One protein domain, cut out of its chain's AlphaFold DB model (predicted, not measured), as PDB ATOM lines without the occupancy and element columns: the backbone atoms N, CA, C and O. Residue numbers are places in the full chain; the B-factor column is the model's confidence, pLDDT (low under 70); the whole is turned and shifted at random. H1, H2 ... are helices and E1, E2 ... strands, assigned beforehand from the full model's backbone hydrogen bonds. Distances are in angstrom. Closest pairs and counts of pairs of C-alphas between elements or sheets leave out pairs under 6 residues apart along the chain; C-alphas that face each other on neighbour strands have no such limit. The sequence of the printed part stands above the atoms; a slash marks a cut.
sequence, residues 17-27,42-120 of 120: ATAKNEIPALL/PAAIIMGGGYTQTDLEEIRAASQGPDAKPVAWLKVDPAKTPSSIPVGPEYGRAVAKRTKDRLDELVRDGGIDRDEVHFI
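Overview. This is residues 17 to 27 and 42 to 120 of the 120 residues of an uncharacterized protein of Aspergillus transmontanensis (UniProt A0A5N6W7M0). A small parallel sheet of three short strands forms the core, with the long helix H3 over one face and H2 over the other; H1 packs on H2. The printed part has 90 residues, with three named helices and three named strands in the order H1 E1 H2 E2 H3 E3; the sheet's order is E1 E2 E3. The class is mixed, helices and strands. The whole is compact, with a radius of gyration of the C-alphas of 13.7 A, and flat, spanning 44 by 32 by 17 A.

Along the chain. The strands are E1, residues 44 to 47, and E2, residues 72 to 75, each 10.0 A long, and E3, residues 117 to 119, 6.6 A. C-alpha 44 is at (-21.473, -5.500, -49.852). H3, residues 89 to 109, is 30.1 A long and ends at (-18.825, 0.199, -62.529). H2, residues 53 to 63, is 15.4 A. H1, residues 17 to 27, is 16.3 A and begins at (-22.527, -5.277, -31.019).

Arrangement. N 45 and O 72 of E1 and E2 are 2.9 A apart, and N 118 and O 73 of E3 and E2 2.8 A, within hydrogen-bond range. H3 is on the sheet over E2, at a height of 9.9 A; the closest C-alphas are those of Leu 74 and Thr 99, 7.4 A. H2 is on the opposite face at 10.5 A. E1, H2, E2 form a strand-helix-strand unit, two parallel strands joined through a helix, with a right-handed crossover; that of E2, H3, E3 is left-handed. H1 and H2 touch at a steep tilt of 41 degrees, the same way; the closest C-alphas are those of Pro 24 and Ser 63, 4.1 A. Every O i to N i+4 pair is within hydrogen-bond range in H2 and H3, and 5 of 7 in H1.

Size, cuts and confidence. The farthest C-alphas are those of Pro 66 and Ser 84, 44.3 A apart. Residues 28 to 41 are not printed; C-alphas 27 and 42 are 7.0 A apart. The link E2 to H3 is long, 13 residues. Residue 83 is under pLDDT 70.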
ATOM      1  N   ALA A  17     -23.451  -4.365 -31.688       93.19
ATOM      2  CA  ALA A  17     -22.527  -5.277 -31.019       93.19
ATOM      3  C   ALA A  17     -22.356  -6.594 -31.795       93.19
ATOM      4  O   ALA A  17     -21.232  -7.044 -32.009       93.19
ATOM      5  N   THR A  18     -23.460  -7.183 -32.265       93.19
ATOM      6  CA  THR A  18     -23.429  -8.389 -33.106       93.19
ATOM      7  C   THR A  18     -22.714  -8.110 -34.427       93.19
ATOM      8  O   THR A  18     -21.797  -8.839 -34.796       93.19
ATOM      9  N   ALA A  19     -23.073  -7.016 -35.107       93.69
ATOM     10  CA  ALA A  19     -22.472  -6.639 -36.383       93.69
ATOM     11  C   ALA A  19     -20.949  -6.439 -36.272       93.69
ATOM     12  O   ALA A  19     -20.199  -6.965 -37.089       93.69
ATOM     13  N   LYS A  20     -20.483  -5.750 -35.223       94.56
ATOM     14  CA  LYS A  20     -19.058  -5.488 -34.963       94.56
ATOM     15  C   LYS A  20     -18.243  -6.761 -34.730       94.56
ATOM     16  O   LYS A  20     -17.053  -6.763 -35.020       94.56
ATOM     17  N   ASN A  21     -18.863  -7.827 -34.226       91.88
ATOM     18  CA  ASN A  21     -18.189  -9.101 -33.974       91.88
ATOM     19  C   ASN A  21     -18.238 -10.044 -35.184       91.88
ATOM     20  O   ASN A  21     -17.247 -10.704 -35.488       91.88
ATOM     21  N   GLU A  22     -19.373 -10.113 -35.881       91.81
ATOM     22  CA  GLU A  22     -19.602 -11.123 -36.920       91.81
ATOM     23  C   GLU A  22     -19.170 -10.666 -38.318       91.81
ATOM     24  O   GLU A  22     -18.584 -11.453 -39.062       91.81
ATOM     25  N   ILE A  23     -19.370  -9.392 -38.675       92.81
ATOM     26  CA  ILE A  23     -18.969  -8.868 -39.992       92.81
ATOM     27  C   ILE A  23     -17.465  -9.043 -40.245       92.81
ATOM     28  O   ILE A  23     -17.113  -9.558 -41.311       92.81
ATOM     29  N   PRO A  24     -16.557  -8.711 -39.304       92.25
ATOM     30  CA  PRO A  24     -15.131  -8.914 -39.534       92.25
ATOM     31  C   PRO A  24     -14.758 -10.376 -39.796       92.25
ATOM     32  O   PRO A  24     -13.828 -10.644 -40.554       92.25
ATOM     33  N   ALA A  25     -15.461 -11.331 -39.179       89.81
ATOM     34  CA  ALA A  25     -15.231 -12.752 -39.421       89.81
ATOM     35  C   ALA A  25     -15.657 -13.141 -40.844       89.81
ATOM     36  O   ALA A  25     -14.896 -13.796 -41.550       89.81
ATOM     37  N   LEU A  26     -16.821 -12.669 -41.299       89.75
ATOM     38  CA  LEU A  26     -17.329 -12.921 -42.653       89.75
ATOM     39  C   LEU A  26     -16.436 -12.328 -43.750       89.75
ATOM     40  O   LEU A  26     -16.289 -12.925 -44.816       89.75
ATOM     41  N   LEU A  27     -15.829 -11.161 -43.515       90.06
ATOM     42  CA  LEU A  27     -14.915 -10.551 -44.489       90.06
ATOM     43  C   LEU A  27     -13.553 -11.244 -44.558       90.06
ATOM     44  O   LEU A  27     -12.882 -11.140 -45.579       90.06
ATOM     45  N   PRO A  42     -19.651 -11.724 -47.975       88.25
ATOM     46  CA  PRO A  42     -20.570 -10.806 -48.635       88.25
ATOM     47  C   PRO A  42     -19.851  -9.943 -49.682       88.25
ATOM     48  O   PRO A  42     -18.643  -9.711 -49.620       88.25
ATOM     49  N   ALA A  43     -20.590  -9.503 -50.701       88.31
ATOM     50  CA  ALA A  43     -20.077  -8.563 -51.701       88.31
ATOM     51  C   ALA A  43     -20.229  -7.102 -51.250       88.31
ATOM     52  O   ALA A  43     -19.452  -6.253 -51.656       88.31
ATOM     53  N   ALA A  44     -21.219  -6.820 -50.404       93.25
ATOM     54  CA  ALA A  44     -21.473  -5.500 -49.852       93.25
ATOM     55  C   ALA A  44     -22.121  -5.621 -48.473       93.25
ATOM     56  O   ALA A  44     -22.744  -6.639 -48.153       93.25
ATOM     57  N   ILE A  45     -22.010  -4.561 -47.679       95.38
ATOM     58  CA  ILE A  45     -22.644  -4.438 -46.367       95.38
ATOM     59  C   ILE A  45     -23.644  -3.290 -46.416       95.38
ATOM     60  O   ILE A  45     -23.324  -2.193 -46.867       95.38
ATOM     61  N   ILE A  46     -24.866  -3.534 -45.940       95.12
ATOM     62  CA  ILE A  46     -25.940  -2.539 -45.918       95.12
ATOM     63  C   ILE A  46     -26.270  -2.201 -44.467       95.12
ATOM     64  O   ILE A  46     -26.683  -3.057 -43.690       95.12
ATOM     65  N   MET A  47     -26.130  -0.927 -44.126       94.94
ATOM     66  CA  MET A  47     -26.397  -0.367 -42.811       94.94
ATOM     67  C   MET A  47     -27.744   0.353 -42.825       94.94
ATOM     68  O   MET A  47     -27.922   1.372 -43.500       94.94
ATOM     69  N   GLY A  48     -28.705  -0.174 -42.065       90.50
ATOM     70  CA  GLY A  48     -30.055   0.383 -41.972       90.50
ATOM     71  C   GLY A  48     -30.102   1.790 -41.362       90.50
ATOM     72  O   GLY A  48     -29.133   2.287 -40.782       90.50
ATOM     73  N   GLY A  49     -31.264   2.440 -41.464       87.56
ATOM     74  CA  GLY A  49     -31.469   3.803 -40.954       87.56
ATOM     75  C   GLY A  49     -31.299   3.932 -39.435       87.56
ATOM     76  O   GLY A  49     -30.901   4.989 -38.966       87.56
ATOM     77  N   GLY A  50     -31.536   2.850 -38.684       87.56
ATOM     78  CA  GLY A  50     -31.395   2.822 -37.222       87.56
ATOM     79  C   GLY A  50     -29.956   2.745 -36.702       87.56
ATOM     80  O   GLY A  50     -29.747   2.962 -35.515       87.56
ATOM     81  N   TYR A  51     -28.975   2.459 -37.563       90.88
ATOM     82  CA  TYR A  51     -27.560   2.506 -37.193       90.88
ATOM     83  C   TYR A  51     -27.046   3.942 -37.291       90.88
ATOM     84  O   TYR A  51     -27.302   4.631 -38.287       90.88
ATOM     85  N   THR A  52     -26.317   4.385 -36.276       93.62
ATOM     86  CA  THR A  52     -25.701   5.713 -36.232       93.62
ATOM     87  C   THR A  52     -24.453   5.780 -37.115       93.62
ATOM     88  O   THR A  52     -23.956   4.768 -37.616       93.62
ATOM     89  N   GLN A  53     -23.935   6.993 -37.314       92.88
ATOM     90  CA  GLN A  53     -22.651   7.188 -37.987       92.88
ATOM     91  C   GLN A  53     -21.499   6.553 -37.186       92.88
ATOM     92  O   GLN A  53     -20.637   5.905 -37.769       92.88
ATOM     93  N   THR A  54     -21.538   6.654 -35.854       95.44
ATOM     94  CA  THR A  54     -20.555   6.019 -34.967       95.44
ATOM     95  C   THR A  54     -20.585   4.497 -35.091       95.44
ATOM     96  O   THR A  54     -19.529   3.886 -35.219       95.44
ATOM     97  N   ASP A  55     -21.772   3.879 -35.149       96.00
ATOM     98  CA  ASP A  55     -21.876   2.427 -35.350       96.00
ATOM     99  C   ASP A  55     -21.203   1.992 -36.661       96.00
ATOM    100  O   ASP A  55     -20.463   1.012 -36.685       96.00
ATOM    101  N   LEU A  56     -21.439   2.732 -37.753       95.56
ATOM    102  CA  LEU A  56     -20.804   2.474 -39.049       95.56
ATOM    103  C   LEU A  56     -19.277   2.538 -38.951       95.56
ATOM    104  O   LEU A  56     -18.601   1.626 -39.424       95.56
ATOM    105  N   GLU A  57     -18.742   3.593 -38.348       95.94
ATOM    106  CA  GLU A  57     -17.299   3.786 -38.204       95.94
ATOM    107  C   GLU A  57     -16.662   2.678 -37.365       95.94
ATOM    108  O   GLU A  57     -15.655   2.100 -37.775       95.94
ATOM    109  N   GLU A  58     -17.272   2.322 -36.235       96.62
ATOM    110  CA  GLU A  58     -16.763   1.272 -35.356       96.62
ATOM    111  C   GLU A  58     -16.801  -0.119 -35.993       96.62
ATOM    112  O   GLU A  58     -15.843  -0.887 -35.865       96.62
ATOM    113  N   ILE A  59     -17.900  -0.460 -36.670       96.38
ATOM    114  CA  ILE A  59     -18.055  -1.750 -37.349       96.38
ATOM    115  C   ILE A  59     -17.073  -1.842 -38.516       96.38
ATOM    116  O   ILE A  59     -16.404  -2.866 -38.679       96.38
ATOM    117  N   ARG A  60     -16.941  -0.772 -39.309       95.19
ATOM    118  CA  ARG A  60     -15.999  -0.725 -40.431       95.19
ATOM    119  C   ARG A  60     -14.563  -0.838 -39.942       95.19
ATOM    120  O   ARG A  60     -13.839  -1.685 -40.450       95.19
ATOM    121  N   ALA A  61     -14.172  -0.081 -38.917       94.94
ATOM    122  CA  ALA A  61     -12.835  -0.162 -38.331       94.94
ATOM    123  C   ALA A  61     -12.505  -1.578 -37.824       94.94
ATOM    124  O   ALA A  61     -11.428  -2.097 -38.105       94.94
ATOM    125  N   ALA A  62     -13.446  -2.248 -37.148       94.12
ATOM    126  CA  ALA A  62     -13.269  -3.635 -36.699       94.12
ATOM    127  C   ALA A  62     -13.115  -4.637 -37.862       94.12
ATOM    128  O   ALA A  62     -12.513  -5.706 -37.708       94.12
ATOM    129  N   SER A  63     -13.663  -4.284 -39.026       93.06
ATOM    130  CA  SER A  63     -13.696  -5.107 -40.234       93.06
ATOM    131  C   SER A  63     -12.468  -4.930 -41.132       93.06
ATOM    132  O   SER A  63     -12.315  -5.685 -42.086       93.06
ATOM    133  N   GLN A  64     -11.573  -3.986 -40.829       90.19
ATOM    134  CA  GLN A  64     -10.327  -3.797 -41.573       90.19
ATOM    135  C   GLN A  64      -9.260  -4.836 -41.183       90.19
ATOM    136  O   GLN A  64      -9.328  -5.496 -40.140       90.19
ATOM    137  N   GLY A  65      -8.258  -5.006 -42.047       86.50
ATOM    138  CA  GLY A  65      -7.114  -5.889 -41.817       86.50
ATOM    139  C   GLY A  65      -6.556  -6.480 -43.113       86.50
ATOM    140  O   GLY A  65      -7.229  -6.422 -44.139       86.50
ATOM    141  N   PRO A  66      -5.343  -7.059 -43.077       82.50
ATOM    142  CA  PRO A  66      -4.682  -7.611 -44.265       82.50
ATOM    143  C   PRO A  66      -5.456  -8.770 -44.907       82.50
ATOM    144  O   PRO A  66      -5.420  -8.926 -46.122       82.50
ATOM    145  N   ASP A  67      -6.194  -9.537 -44.100       85.38
ATOM    146  CA  ASP A  67      -6.980 -10.689 -44.559       85.38
ATOM    147  C   ASP A  67      -8.447 -10.335 -44.850       85.38
ATOM    148  O   ASP A  67      -9.250 -11.214 -45.157       85.38
ATOM    149  N   ALA A  68      -8.836  -9.065 -44.699       86.94
ATOM    150  CA  ALA A  68     -10.210  -8.640 -44.916       86.94
ATOM    151  C   ALA A  68     -10.464  -8.381 -46.404       86.94
ATOM    152  O   ALA A  68      -9.800  -7.556 -47.035       86.94
ATOM    153  N   LYS A  69     -11.479  -9.047 -46.955       88.88
ATOM    154  CA  LYS A  69     -11.988  -8.757 -48.292       88.88
ATOM    155  C   LYS A  69     -12.560  -7.329 -48.331       88.88
ATOM    156  O   LYS A  69     -13.444  -7.023 -47.525       88.88
ATOM    157  N   PRO A  70     -12.122  -6.469 -49.267       90.75
ATOM    158  CA  PRO A  70     -12.731  -5.161 -49.452       90.75
ATOM    159  C   PRO A  70     -14.143  -5.316 -50.028       90.75
ATOM    160  O   PRO A  70     -14.389  -6.130 -50.921       90.75
ATOM    161  N   VAL A  71     -15.083  -4.549 -49.480       92.50
ATOM    162  CA  VAL A  71     -16.500  -4.576 -49.860       92.50
ATOM    163  C   VAL A  71     -17.081  -3.174 -49.809       92.50
ATOM    164  O   VAL A  71     -16.701  -2.376 -48.951       92.50
ATOM    165  N   ALA A  72     -18.049  -2.901 -50.678       95.00
ATOM    166  CA  ALA A  72     -18.795  -1.655 -50.629       95.00
ATOM    167  C   ALA A  72     -19.705  -1.593 -49.392       95.00
ATOM    168  O   ALA A  72     -20.381  -2.565 -49.034       95.00
ATOM    169  N   TRP A  73     -19.786  -0.415 -48.780       96.75
ATOM    170  CA  TRP A  73     -20.662  -0.134 -47.647       96.75
ATOM    171  C   TRP A  73     -21.780   0.801 -48.088       96.75
ATOM    172  O   TRP A  73     -21.529   1.889 -48.596       96.75
ATOM    173  N   LEU A  74     -23.030   0.407 -47.877       96.06
ATOM    174  CA  LEU A  74     -24.194   1.235 -48.163       96.06
ATOM    175  C   LEU A  74     -24.827   1.665 -46.843       96.06
ATOM    176  O   LEU A  74     -25.241   0.819 -46.057       96.06
ATOM    177  N   LYS A  75     -24.946   2.969 -46.599       95.25
ATOM    178  CA  LYS A  75     -25.625   3.512 -45.418       95.25
ATOM    179  C   LYS A  75     -26.933   4.163 -45.827       95.25
ATOM    180  O   LYS A  75     -26.929   5.095 -46.623       95.25
ATOM    181  N   VAL A  76     -28.041   3.707 -45.250       92.25
ATOM    182  CA  VAL A  76     -29.330   4.380 -45.428       92.25
ATOM    183  C   VAL A  76     -29.260   5.766 -44.805       92.25
ATOM    184  O   VAL A  76     -29.028   5.901 -43.595       92.25
ATOM    185  N   ASP A  77     -29.487   6.766 -45.647       88.38
ATOM    186  CA  ASP A  77     -29.644   8.159 -45.279       88.38
ATOM    187  C   ASP A  77     -31.145   8.469 -45.119       88.38
ATOM    188  O   ASP A  77     -31.907   8.452 -46.100       88.38
ATOM    189  N   PRO A  78     -31.616   8.734 -43.888       77.94
ATOM    190  CA  PRO A  78     -33.014   9.064 -43.657       77.94
ATOM    191  C   PRO A  78     -33.433  10.359 -44.368       77.94
ATOM    192  O   PRO A  78     -34.596  10.457 -44.755       77.94
ATOM    193  N   ALA A  79     -32.516  11.300 -44.629       81.12
ATOM    194  CA  ALA A  79     -32.820  12.550 -45.330       81.12
ATOM    195  C   ALA A  79     -33.162  12.337 -46.815       81.12
ATOM    196  O   ALA A  79     -33.842  13.163 -47.422       81.12
ATOM    197  N   LYS A  80     -32.741  11.209 -47.401       78.56
ATOM    198  CA  LYS A  80     -33.069  10.833 -48.786       78.56
ATOM    199  C   LYS A  80     -34.444  10.191 -48.937       78.56
ATOM    200  O   LYS A  80     -34.877   9.928 -50.058       78.56
ATOM    201  N   THR A  81     -35.143   9.936 -47.830       72.31
ATOM    202  CA  THR A  81     -36.530   9.472 -47.882       72.31
ATOM    203  C   THR A  81     -37.460  10.648 -47.617       72.31
ATOM    204  O   THR A  81     -37.302  11.303 -46.588       72.31
ATOM    205  N   PRO A  82     -38.434  10.929 -48.500       71.50
ATOM    206  CA  PRO A  82     -39.414  11.974 -48.246       71.50
ATOM    207  C   PRO A  82     -40.097  11.758 -46.895       71.50
ATOM    208  O   PRO A  82     -40.583  10.662 -46.612       71.50
ATOM    209  N   SER A  83     -40.181  12.814 -46.084       69.00
ATOM    210  CA  SER A  83     -40.862  12.794 -44.780       69.00
ATOM    211  C   SER A  83     -42.357  12.467 -44.880       69.00
ATOM    212  O   SER A  83     -42.983  12.133 -43.878       69.00
ATOM    213  N   SER A  84     -42.924  12.540 -46.087       71.56
ATOM    214  CA  SER A  84     -44.297  12.151 -46.406       71.56
ATOM    215  C   SER A  84     -44.526  10.640 -46.451       71.56
ATOM    216  O   SER A  84     -45.681  10.223 -46.445       71.56
ATOM    217  N   ILE A  85     -43.472   9.818 -46.503       71.00
ATOM    218  CA  ILE A  85     -43.601   8.358 -46.485       71.00
ATOM    219  C   ILE A  85     -43.549   7.894 -45.024       71.00
ATOM    220  O   ILE A  85     -42.477   7.946 -44.412       71.00
ATOM    221  N   PRO A  86     -44.668   7.428 -44.441       74.06
ATOM    222  CA  PRO A  86     -44.653   6.902 -43.086       74.06
ATOM    223  C   PRO A  86     -43.752   5.668 -43.000       74.06
ATOM    224  O   PRO A  86     -43.651   4.869 -43.936       74.06
ATOM    225  N   VAL A  87     -43.110   5.494 -41.843       73.50
ATOM    226  CA  VAL A  87     -42.328   4.288 -41.556       73.50
ATOM    227  C   VAL A  87     -43.264   3.083 -41.629       73.50
ATOM    228  O   VAL A  87     -44.213   2.963 -40.859       73.50
ATOM    229  N   GLY A  88     -43.013   2.207 -42.598       79.06
ATOM    230  CA  GLY A  88     -43.895   1.098 -42.934       79.06
ATOM    231  C   GLY A  88     -43.439   0.356 -44.192       79.06
ATOM    232  O   GLY A  88     -42.329   0.583 -44.684       79.06
ATOM    233  N   PRO A  89     -44.278  -0.536 -44.745       84.81
ATOM    234  CA  PRO A  89     -43.918  -1.351 -45.906       84.81
ATOM    235  C   PRO A  89     -43.473  -0.531 -47.125       84.81
ATOM    236  O   PRO A  89     -42.569  -0.946 -47.849       84.81
ATOM    237  N   GLU A  90     -44.072   0.640 -47.347       84.50
ATOM    238  CA  GLU A  90     -43.718   1.533 -48.457       84.50
ATOM    239  C   GLU A  90     -42.332   2.158 -48.277       84.50
ATOM    240  O   GLU A  90     -41.528   2.133 -49.209       84.50
ATOM    241  N   TYR A  91     -42.007   2.611 -47.061       84.19
ATOM    242  CA  TYR A  91     -40.659   3.057 -46.703       84.19
ATOM    243  C   TYR A  91     -39.628   1.953 -46.971       84.19
ATOM    244  O   TYR A  91     -38.623   2.182 -47.647       84.19
ATOM    245  N   GLY A  92     -39.916   0.730 -46.511       85.06
ATOM    246  CA  GLY A  92     -39.051  -0.429 -46.733       85.06
ATOM    247  C   GLY A  92     -38.818  -0.715 -48.220       85.06
ATOM    248  O   GLY A  92     -37.681  -0.938 -48.632       85.06
ATOM    249  N   ARG A  93     -39.866  -0.636 -49.052       87.69
ATOM    250  CA  ARG A  93     -39.752  -0.796 -50.513       87.69
ATOM    251  C   ARG A  93     -38.919   0.313 -51.155       87.69
ATOM    252  O   ARG A  93     -38.102   0.012 -52.023       87.69
ATOM    253  N   ALA A  94     -39.087   1.563 -50.728       87.50
ATOM    254  CA  ALA A  94     -38.333   2.698 -51.257       87.50
ATOM    255  C   ALA A  94     -36.837   2.622 -50.906       87.50
ATOM    256  O   ALA A  94     -35.987   2.888 -51.756       87.50
ATOM    257  N   VAL A  95     -36.501   2.228 -49.672       89.69
ATOM    258  CA  VAL A  95     -35.113   1.958 -49.263       89.69
ATOM    259  C   VAL A  95     -34.545   0.789 -50.064       89.69
ATOM    260  O   VAL A  95     -33.512   0.946 -50.703       89.69
ATOM    261  N   ALA A  96     -35.249  -0.347 -50.110       89.50
ATOM    262  CA  ALA A  96     -34.783  -1.533 -50.825       89.50
ATOM    263  C   ALA A  96     -34.551  -1.268 -52.317       89.50
ATOM    264  O   ALA A  96     -33.594  -1.790 -52.885       89.50
ATOM    265  N   LYS A  97     -35.396  -0.446 -52.956       90.62
ATOM    266  CA  LYS A  97     -35.191  -0.039 -54.348       90.62
ATOM    267  C   LYS A  97     -33.885   0.747 -54.505       90.62
ATOM    268  O   LYS A  97     -33.064   0.353 -55.319       90.62
ATOM    269  N   ARG A  98     -33.659   1.788 -53.695       91.81
ATOM    270  CA  ARG A  98     -32.416   2.586 -53.739       91.81
ATOM    271  C   ARG A  98     -31.175   1.744 -53.469       91.81
ATOM    272  O   ARG A  98     -30.169   1.912 -54.145       91.81
ATOM    273  N   THR A  99     -31.256   0.818 -52.511       92.75
ATOM    274  CA  THR A  99     -30.176  -0.134 -52.243       92.75
ATOM    275  C   THR A  99     -29.848  -0.950 -53.489       92.75
ATOM    276  O   THR A  99     -28.686  -1.018 -53.869       92.75
ATOM    277  N   LYS A 100     -30.856  -1.543 -54.141       92.56
ATOM    278  CA  LYS A 100     -30.658  -2.362 -55.346       92.56
ATOM    279  C   LYS A 100     -30.116  -1.544 -56.512       92.56
ATOM    280  O   LYS A 100     -29.114  -1.946 -57.086       92.56
ATOM    281  N   ASP A 101     -30.713  -0.383 -56.785       93.19
ATOM    282  CA  ASP A 101     -30.253   0.524 -57.841       93.19
ATOM    283  C   ASP A 101     -28.762   0.865 -57.637       93.19
ATOM    284  O   ASP A 101     -27.963   0.773 -58.566       93.19
ATOM    285  N   ARG A 102     -28.360   1.177 -56.395       94.44
ATOM    286  CA  ARG A 102     -26.964   1.504 -56.085       94.44
ATOM    287  C   ARG A 102     -26.026   0.301 -56.190       94.44
ATOM    288  O   ARG A 102     -24.895   0.458 -56.641       94.44
ATOM    289  N   LEU A 103     -26.462  -0.886 -55.773       93.12
ATOM    290  CA  LEU A 103     -25.674  -2.110 -55.935       93.12
ATOM    291  C   LEU A 103     -25.473  -2.450 -57.416       93.12
ATOM    292  O   LEU A 103     -24.365  -2.814 -57.796       93.12
ATOM    293  N   ASP A 104     -26.498  -2.283 -58.253       93.25
ATOM    294  CA  ASP A 104     -26.398  -2.513 -59.698       93.25
ATOM    295  C   ASP A 104     -25.393  -1.555 -60.356       93.25
ATOM    296  O   ASP A 104     -24.587  -1.979 -61.185       93.25
ATOM    297  N   GLU A 105     -25.390  -0.278 -59.956       93.31
ATOM    298  CA  GLU A 105     -24.372   0.695 -60.379       93.31
ATOM    299  C   GLU A 105     -22.964   0.256 -59.964       93.31
ATOM    300  O   GLU A 105     -22.064   0.216 -60.798       93.31
ATOM    301  N   LEU A 106     -22.770  -0.133 -58.701       92.94
ATOM    302  CA  LEU A 106     -21.466  -0.569 -58.193       92.94
ATOM    303  C   LEU A 106     -20.961  -1.846 -58.869       92.94
ATOM    304  O   LEU A 106     -19.761  -1.974 -59.104       92.94
ATOM    305  N   VAL A 107     -21.851  -2.786 -59.192       90.44
ATOM    306  CA  VAL A 107     -21.497  -3.996 -59.944       90.44
ATOM    307  C   VAL A 107     -21.082  -3.637 -61.367       90.44
ATOM    308  O   VAL A 107     -20.051  -4.112 -61.837       90.44
ATOM    309  N   ARG A 108     -21.849  -2.778 -62.046       91.94
ATOM    310  CA  ARG A 108     -21.546  -2.349 -63.417       91.94
ATOM    311  C   ARG A 108     -20.234  -1.570 -63.507       91.94
ATOM    312  O   ARG A 108     -19.488  -1.756 -64.464       91.94
ATOM    313  N   ASP A 109     -19.960  -0.724 -62.519       91.12
ATOM    314  CA  ASP A 109     -18.825   0.199 -62.529       91.12
ATOM    315  C   ASP A 109     -17.570  -0.395 -61.843       91.12
ATOM    316  O   ASP A 109     -16.522   0.253 -61.793       91.12
ATOM    317  N   GLY A 110     -17.648  -1.627 -61.313       87.38
ATOM    318  CA  GLY A 110     -16.532  -2.292 -60.623       87.38
ATOM    319  C   GLY A 110     -16.138  -1.615 -59.304       87.38
ATOM    320  O   GLY A 110     -14.953  -1.460 -59.005       87.38
ATOM    321  N   GLY A 111     -17.132  -1.114 -58.565       88.94
ATOM    322  CA  GLY A 111     -16.976  -0.486 -57.249       88.94
ATOM    323  C   GLY A 111     -17.402  -1.373 -56.075       88.94
ATOM    324  O   GLY A 111     -17.204  -0.993 -54.928       88.94
ATOM    325  N   ILE A 112     -18.001  -2.540 -56.338       89.38
ATOM    326  CA  ILE A 112     -18.554  -3.425 -55.298       89.38
ATOM    327  C   ILE A 112     -17.474  -4.029 -54.378       89.38
ATOM    328  O   ILE A 112     -17.745  -4.352 -53.227       89.38
ATOM    329  N   ASP A 113     -16.246  -4.148 -54.874       89.06
ATOM    330  CA  ASP A 113     -15.062  -4.704 -54.216       89.06
ATOM    331  C   ASP A 113     -14.139  -3.622 -53.633       89.06
ATOM    332  O   ASP A 113     -12.965  -3.872 -53.361       89.06
ATOM    333  N   ARG A 114     -14.655  -2.405 -53.433       90.44
ATOM    334  CA  ARG A 114     -13.912  -1.282 -52.849       90.44
ATOM    335  C   ARG A 114     -14.458  -0.952 -51.475       90.44
ATOM    336  O   ARG A 114     -15.668  -0.861 -51.302       90.44
ATOM    337  N   ASP A 115     -13.563  -0.715 -50.518       92.00
ATOM    338  CA  ASP A 115     -13.913  -0.270 -49.164       92.00
ATOM    339  C   ASP A 115     -14.339   1.214 -49.158       92.00
ATOM    340  O   ASP A 115     -13.667   2.081 -48.596       92.00
ATOM    341  N   GLU A 116     -15.454   1.511 -49.825       94.00
ATOM    342  CA  GLU A 116     -16.054   2.839 -49.956       94.00
ATOM    343  C   GLU A 116     -17.445   2.880 -49.311       94.00
ATOM    344  O   GLU A 116     -18.209   1.915 -49.353       94.00
ATOM    345  N   VAL A 117     -17.780   4.028 -48.711       95.56
ATOM    346  CA  VAL A 117     -19.090   4.269 -48.094       95.56
ATOM    347  C   VAL A 117     -19.974   5.061 -49.052       95.56
ATOM    348  O   VAL A 117     -19.634   6.167 -49.469       95.56
ATOM    349  N   HIS A 118     -21.156   4.527 -49.343       95.00
ATOM    350  CA  HIS A 118     -22.177   5.149 -50.175       95.00
ATOM    351  C   HIS A 118     -23.448   5.395 -49.365       95.00
ATOM    352  O   HIS A 118     -24.092   4.466 -48.879       95.00
ATOM    353  N   PHE A 119     -23.845   6.658 -49.254       92.69
ATOM    354  CA  PHE A 119     -25.101   7.031 -48.610       92.69
ATOM    355  C   PHE A 119     -26.254   6.886 -49.603       92.69
ATOM    356  O   PHE A 119     -26.223   7.507 -50.672       92.69
ATOM    357  N   ILE A 120     -27.269   6.093 -49.262       90.31
ATOM    358  CA  ILE A 120     -28.418   5.771 -50.123       90.31
ATOM    359  C   ILE A 120     -29.736   6.296 -49.588       90.31
ATOM    360  O   ILE A 120     -29.990   6.251 -48.366       90.31
TER     361      ILE A 120